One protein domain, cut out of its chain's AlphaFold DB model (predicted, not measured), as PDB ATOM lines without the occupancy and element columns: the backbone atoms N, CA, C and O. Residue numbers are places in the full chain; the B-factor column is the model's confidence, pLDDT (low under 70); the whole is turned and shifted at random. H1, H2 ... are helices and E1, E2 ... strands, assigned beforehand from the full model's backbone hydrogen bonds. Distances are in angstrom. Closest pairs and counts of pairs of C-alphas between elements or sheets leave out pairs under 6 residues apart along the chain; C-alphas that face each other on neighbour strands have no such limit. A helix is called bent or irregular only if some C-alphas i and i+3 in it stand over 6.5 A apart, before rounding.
ATOM      1  N   TYR A  21      41.228 -37.847  39.889       88.62
ATOM      2  CA  TYR A  21      40.315 -38.940  40.235       88.62
ATOM      3  C   TYR A  21      40.125 -39.935  39.082       88.62
ATOM      4  O   TYR A  21      40.156 -41.144  39.300       88.62
ATOM      5  N   TRP A  22      39.975 -39.433  37.854       84.25
ATOM      6  CA  TRP A  22      39.762 -40.257  36.659       84.25
ATOM      7  C   TRP A  22      41.050 -40.597  35.893       84.25
ATOM      8  O   TRP A  22      40.997 -41.284  34.874       84.25
ATOM      9  N   GLY A  23      42.212 -40.113  36.345       83.56
ATOM     10  CA  GLY A  23      43.484 -40.280  35.634       83.56
ATOM     11  C   GLY A  23      43.517 -39.597  34.258       83.56
ATOM     12  O   GLY A  23      44.209 -40.065  33.351       83.56
ATOM     13  N   THR A  24      42.756 -38.516  34.079       83.81
ATOM     14  CA  THR A  24      42.660 -37.743  32.833       83.81
ATOM     15  C   THR A  24      43.503 -36.465  32.893       83.81
ATOM     16  O   THR A  24      44.199 -36.195  33.871       83.81
ATOM     17  N   LYS A  25      43.522 -35.696  31.795       84.56
ATOM     18  CA  LYS A  25      44.299 -34.449  31.661       84.56
ATOM     19  C   LYS A  25      43.515 -33.363  30.921       84.56
ATOM     20  O   LYS A  25      44.061 -32.671  30.065       84.56
ATOM     21  N   TYR A  26      42.224 -33.251  31.213       85.19
ATOM     22  CA  TYR A  26      41.377 -32.255  30.574       85.19
ATOM     23  C   TYR A  26      41.771 -30.843  30.990       85.19
ATOM     24  O   TYR A  26      42.184 -30.592  32.119       85.19
ATOM     25  N   SER A  27      41.613 -29.905  30.066       84.25
ATOM     26  CA  SER A  27      41.813 -28.479  30.311       84.25
ATOM     27  C   SER A  27      40.490 -27.739  30.122       84.25
ATOM     28  O   SER A  27      39.702 -28.118  29.261       84.25
ATOM     29  N   ASN A  28      40.271 -26.630  30.837       74.94
ATOM     30  CA  ASN A  28      39.034 -25.824  30.755       74.94
ATOM     31  C   ASN A  28      38.674 -25.345  29.331       74.94
ATOM     32  O   ASN A  28      37.557 -24.906  29.076       74.94
ATOM     33  N   ASN A  29      39.617 -25.370  28.389       72.12
ATOM     34  CA  ASN A  29      39.399 -24.961  26.999       72.12
ATOM     35  C   ASN A  29      39.375 -26.130  26.011       72.12
ATOM     36  O   ASN A  29      39.248 -25.902  24.808       72.12
ATOM     37  N   GLU A  30      39.498 -27.363  26.493       72.62
ATOM     38  CA  GLU A  30      39.474 -28.547  25.650       72.62
ATOM     39  C   GLU A  30      38.036 -29.011  25.392       72.62
ATOM     40  O   GLU A  30      37.169 -28.966  26.267       72.62
ATOM     41  N   LEU A  31      37.788 -29.447  24.156       75.56
ATOM     42  CA  LEU A  31      36.546 -30.107  23.777       75.56
ATOM     43  C   LEU A  31      36.718 -31.611  23.954       75.56
ATOM     44  O   LEU A  31      37.554 -32.218  23.286       75.56
ATOM     45  N   VAL A  32      35.882 -32.208  24.792       74.25
ATOM     46  CA  VAL A  32      35.861 -33.647  25.049       74.25
ATOM     47  C   VAL A  32      34.715 -34.294  24.282       74.25
ATOM     48  O   VAL A  32      33.618 -33.742  24.168       74.25
ATOM     49  N   PHE A  33      34.962 -35.466  23.704       70.44
ATOM     50  CA  PHE A  33      33.940 -36.191  22.956       70.44
ATOM     51  C   PHE A  33      33.176 -37.130  23.881       70.44
ATOM     52  O   PHE A  33      33.775 -37.862  24.661       70.44
ATOM     53  N   LYS A  34      31.849 -37.184  23.720       67.00
ATOM     54  CA  LYS A  34      30.971 -38.109  24.461       67.00
ATOM     55  C   LYS A  34      31.415 -39.576  24.384       67.00
ATOM     56  O   LYS A  34      31.116 -40.353  25.280       67.00
ATOM     57  N   SER A  35      32.084 -39.943  23.290       57.22
ATOM     58  CA  SER A  35      32.520 -41.303  22.977       57.22
ATOM     59  C   SER A  35      33.989 -41.574  23.298       57.22
ATOM     60  O   SER A  35      34.513 -42.578  22.828       57.22
ATOM     61  N   SER A  42      39.524 -48.415  33.823       50.34
ATOM     62  CA  SER A  42      38.352 -47.967  34.582       50.34
ATOM     63  C   SER A  42      37.205 -48.960  34.407       50.34
ATOM     64  O   SER A  42      36.595 -49.064  33.345       50.34
ATOM     65  N   ILE A  43      36.934 -49.735  35.455       40.78
ATOM     66  CA  ILE A  43      35.799 -50.658  35.555       40.78
ATOM     67  C   ILE A  43      34.501 -49.909  35.198       40.78
ATOM     68  O   ILE A  43      34.064 -49.054  35.959       40.78
ATOM     69  N   GLY A  44      33.884 -50.265  34.066       45.53
ATOM     70  CA  GLY A  44      32.546 -49.820  33.658       45.53
ATOM     71  C   GLY A  44      32.533 -48.472  32.935       45.53
ATOM     72  O   GLY A  44      32.512 -47.421  33.561       45.53
ATOM     73  N   MET A  45      32.514 -48.504  31.600       49.28
ATOM     74  CA  MET A  45      32.445 -47.307  30.759       49.28
ATOM     75  C   MET A  45      31.137 -46.549  30.945       49.28
ATOM     76  O   MET A  45      30.106 -46.845  30.345       49.28
ATOM     77  N   GLU A  46      31.233 -45.518  31.756       60.34
ATOM     78  CA  GLU A  46      30.231 -44.506  31.963       60.34
ATOM     79  C   GLU A  46      30.723 -43.254  31.222       60.34
ATOM     80  O   GLU A  46      31.850 -42.802  31.406       60.34
ATOM     81  N   THR A  47      29.927 -42.773  30.264       77.50
ATOM     82  CA  THR A  47      30.252 -41.619  29.401       77.50
ATOM     83  C   THR A  47      30.750 -40.409  30.207       77.50
ATOM     84  O   THR A  47      30.509 -40.334  31.408       77.50
ATOM     85  N   ILE A  48      31.361 -39.403  29.568       81.56
ATOM     86  CA  ILE A  48      31.814 -38.192  30.287       81.56
ATOM     87  C   ILE A  48      30.707 -37.534  31.142       81.56
ATOM     88  O   ILE A  48      30.998 -36.985  32.199       81.56
ATOM     89  N   GLU A  49      29.437 -37.648  30.731       84.56
ATOM     90  CA  GLU A  49      28.268 -37.216  31.514       84.56
ATOM     91  C   GLU A  49      28.185 -37.951  32.860       84.56
ATOM     92  O   GLU A  49      28.094 -37.321  33.910       84.56
ATOM     93  N   SER A  50      28.277 -39.279  32.832       85.31
ATOM     94  CA  SER A  50      28.280 -40.108  34.035       85.31
ATOM     95  C   SER A  50      29.534 -39.884  34.884       85.31
ATOM     96  O   SER A  50      29.438 -39.837  36.104       85.31
ATOM     97  N   ALA A  51      30.706 -39.685  34.270       86.25
ATOM     98  CA  ALA A  51      31.935 -39.385  35.009       86.25
ATOM     99  C   ALA A  51      31.816 -38.076  35.812       86.25
ATOM    100  O   ALA A  51      32.253 -38.009  36.966       86.25
ATOM    101  N   VAL A  52      31.192 -37.047  35.225       89.56
ATOM    102  CA  VAL A  52      30.877 -35.783  35.907       89.56
ATOM    103  C   VAL A  52      29.860 -35.992  37.024       89.56
ATOM    104  O   VAL A  52      30.095 -35.524  38.136       89.56
ATOM    105  N   ASP A  53      28.773 -36.722  36.768       90.69
ATOM    106  CA  ASP A  53      27.743 -36.981  37.780       90.69
ATOM    107  C   ASP A  53      28.306 -37.748  38.988       90.69
ATOM    108  O   ASP A  53      28.154 -37.324  40.134       90.69
ATOM    109  N   ILE A  54      29.068 -38.817  38.741       90.19
ATOM    110  CA  ILE A  54      29.729 -39.608  39.786       90.19
ATOM    111  C   ILE A  54      30.698 -38.749  40.589       90.19
ATOM    112  O   ILE A  54      30.706 -38.831  41.817       90.19
ATOM    113  N   PHE A  55      31.516 -37.929  39.929       91.69
ATOM    114  CA  PHE A  55      32.464 -37.067  40.625       91.69
ATOM    115  C   PHE A  55      31.745 -36.034  41.500       91.69
ATOM    116  O   PHE A  55      32.057 -35.898  42.685       91.69
ATOM    117  N   ASN A  56      30.733 -35.361  40.951       94.00
ATOM    118  CA  ASN A  56      29.936 -34.380  41.681       94.00
ATOM    119  C   ASN A  56      29.232 -35.009  42.893       94.00
ATOM    120  O   ASN A  56      29.218 -34.422  43.971       94.00
ATOM    121  N   GLN A  57      28.698 -36.225  42.754       92.81
ATOM    122  CA  GLN A  57      27.997 -36.914  43.840       92.81
ATOM    123  C   GLN A  57      28.935 -37.522  44.887       92.81
ATOM    124  O   GLN A  57      28.631 -37.472  46.078       92.81
ATOM    125  N   ARG A  58      30.045 -38.141  44.466       90.94
ATOM    126  CA  ARG A  58      30.894 -38.964  45.348       90.94
ATOM    127  C   ARG A  58      32.131 -38.253  45.876       90.94
ATOM    128  O   ARG A  58      32.651 -38.675  46.903       90.94
ATOM    129  N   VAL A  59      32.626 -37.242  45.165       91.31
ATOM    130  CA  VAL A  59      33.856 -36.526  45.530       91.31
ATOM    131  C   VAL A  59      33.526 -35.124  46.017       91.31
ATOM    132  O   VAL A  59      33.911 -34.758  47.124       91.31
ATOM    133  N   ALA A  60      32.788 -34.355  45.220       90.94
ATOM    134  CA  ALA A  60      32.481 -32.969  45.560       90.94
ATOM    135  C   ALA A  60      31.267 -32.810  46.488       90.94
ATOM    136  O   ALA A  60      31.137 -31.778  47.141       90.94
ATOM    137  N   TYR A  61      30.378 -33.811  46.545       89.81
ATOM    138  CA  TYR A  61      29.078 -33.731  47.224       89.81
ATOM    139  C   TYR A  61      28.253 -32.493  46.799       89.81
ATOM    140  O   TYR A  61      27.524 -31.907  47.601       89.81
ATOM    141  N   GLY A  62      28.372 -32.090  45.529       90.06
ATOM    142  CA  GLY A  62      27.800 -30.866  44.969       90.06
ATOM    143  C   GLY A  62      28.245 -30.615  43.521       90.06
ATOM    144  O   GLY A  62      29.041 -31.384  42.978       90.06
ATOM    145  N   PRO A  63      27.729 -29.560  42.861       90.38
ATOM    146  CA  PRO A  63      28.117 -29.224  41.495       90.38
ATOM    147  C   PRO A  63      29.545 -28.658  41.475       90.38
ATOM    148  O   PRO A  63      29.744 -27.473  41.711       90.38
ATOM    149  N   ALA A  64      30.540 -29.503  41.204       94.19
ATOM    150  CA  ALA A  64      31.940 -29.093  41.059       94.19
ATOM    151  C   ALA A  64      32.349 -28.945  39.593       94.19
ATOM    152  O   ALA A  64      33.056 -28.004  39.231       94.19
ATOM    153  N   ILE A  65      31.885 -29.865  38.748       93.56
ATOM    154  CA  ILE A  65      32.111 -29.861  37.307       93.56
ATOM    155  C   ILE A  65      30.770 -29.775  36.586       93.56
ATOM    156  O   ILE A  65      29.842 -30.528  36.876       93.56
ATOM    157  N   GLU A  66      30.680 -28.880  35.613       92.19
ATOM    158  CA  GLU A  66      29.554 -28.770  34.693       92.19
ATOM    159  C   GLU A  66      29.971 -29.206  33.288       92.19
ATOM    160  O   GLU A  66      31.092 -28.953  32.833       92.19
ATOM    161  N   LEU A  67      29.051 -29.875  32.596       88.94
ATOM    162  CA  LEU A  67      29.244 -30.366  31.243       88.94
ATOM    163  C   LEU A  67      28.432 -29.505  30.264       88.94
ATOM    164  O   LEU A  67      27.209 -29.606  30.208       88.94
ATOM    165  N   VAL A  68      29.107 -28.674  29.469       89.44
ATOM    166  CA  VAL A  68      28.454 -27.770  28.508       89.44
ATOM    167  C   VAL A  68      28.534 -28.365  27.106       89.44
ATOM    168  O   VAL A  68      29.633 -28.553  26.584       89.44
ATOM    169  N   GLU A  69      27.394 -28.672  26.478       87.06
ATOM    170  CA  GLU A  69      27.359 -29.155  25.090       87.06
ATOM    171  C   GLU A  69      27.736 -28.033  24.118       87.06
ATOM    172  O   GLU A  69      27.213 -26.920  24.183       87.06
ATOM    173  N   VAL A  70      28.648 -28.330  23.195       83.25
ATOM    174  CA  VAL A  70      29.168 -27.367  22.221       83.25
ATOM    175  C   VAL A  70      28.830 -27.872  20.825       83.25
ATOM    176  O   VAL A  70      29.502 -28.744  20.270       83.25
ATOM    177  N   ASN A  71      27.751 -27.326  20.262       67.12
ATOM    178  CA  ASN A  71      27.326 -27.611  18.895       67.12
ATOM    179  C   ASN A  71      28.291 -26.944  17.913       67.12
ATOM    180  O   ASN A  71      28.447 -25.721  17.922       67.12
ATOM    181  N   ARG A  72      28.936 -27.746  17.067       54.56
ATOM    182  CA  ARG A  72      29.715 -27.263  15.928       54.56
ATOM    183  C   ARG A  72      29.257 -27.959  14.664       54.56
ATOM    184  O   ARG A  72      29.105 -29.200  14.728       54.56
TER     185      ARG A  72
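What this domain is: This is residues 21 to 35 and 42 to 72 of the 72 residues of an uncharacterized protein of Leuconostoc carnosum (UniProt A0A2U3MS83). One helix, H1, has the strand E2 folded back along one side of it, and a loose arm from the start of the printed part, holding the short strand E1, comes in near the far end of that pair. Residues 24 to 30 of this arm stick out. The printed part has 46 residues with E1, H1 and E2 in that order; the class is mixed, helices and strands, with only 21 residues in named elements, under half. It is only just compact, close to loose, with a radius of gyration of the C-alphas of 11.1 A and spans of 31 by 23 by 17 A.

Where its parts are: Start at C-alpha 21, at (40.315, -38.940, 40.235), and go on to E1, residues 31 to 33. Past the cut, find C-alpha 48 at (31.814, -38.192, 30.287), where H1, residues 48 to 60, begins; it is 16.2 A long. E2, residues 65 to 69, is 13.1 A long and ends at C-alpha 69, at (27.359, -29.155, 25.090).

How they stand to each other: Between H1 and E2 you find 6 pairs of C-alphas within 8 A, the closest being those of Val 52 and Ile 65, 6.2 A apart. E1 comes to H1 with one such pair, Phe 33 and Ile 48, at 7.9 A. E1 and E2 are near each other, with 5 pairs of C-alphas within 10 A, yet each pairs with no named strand. In H1, 8 of 9 O i to N i+4 pairs are within hydrogen-bond range. H1 is neither bent nor irregular, but only just: C-alphas 57 and 60 are 6.2 A apart.

The domain as a whole: The two C-alphas farthest apart, those of Tyr 61 and Arg 72, are 32.0 A apart. Residues 36 to 41 are not printed, and C-alphas 35 and 42 stand 14.6 A apart across the cut, which lies in the link from E1 to H1. The link from H1 to E2 is tight. Look for pLDDT under 70 at residues 34 to 35, 42 to 46 and 71 to 72.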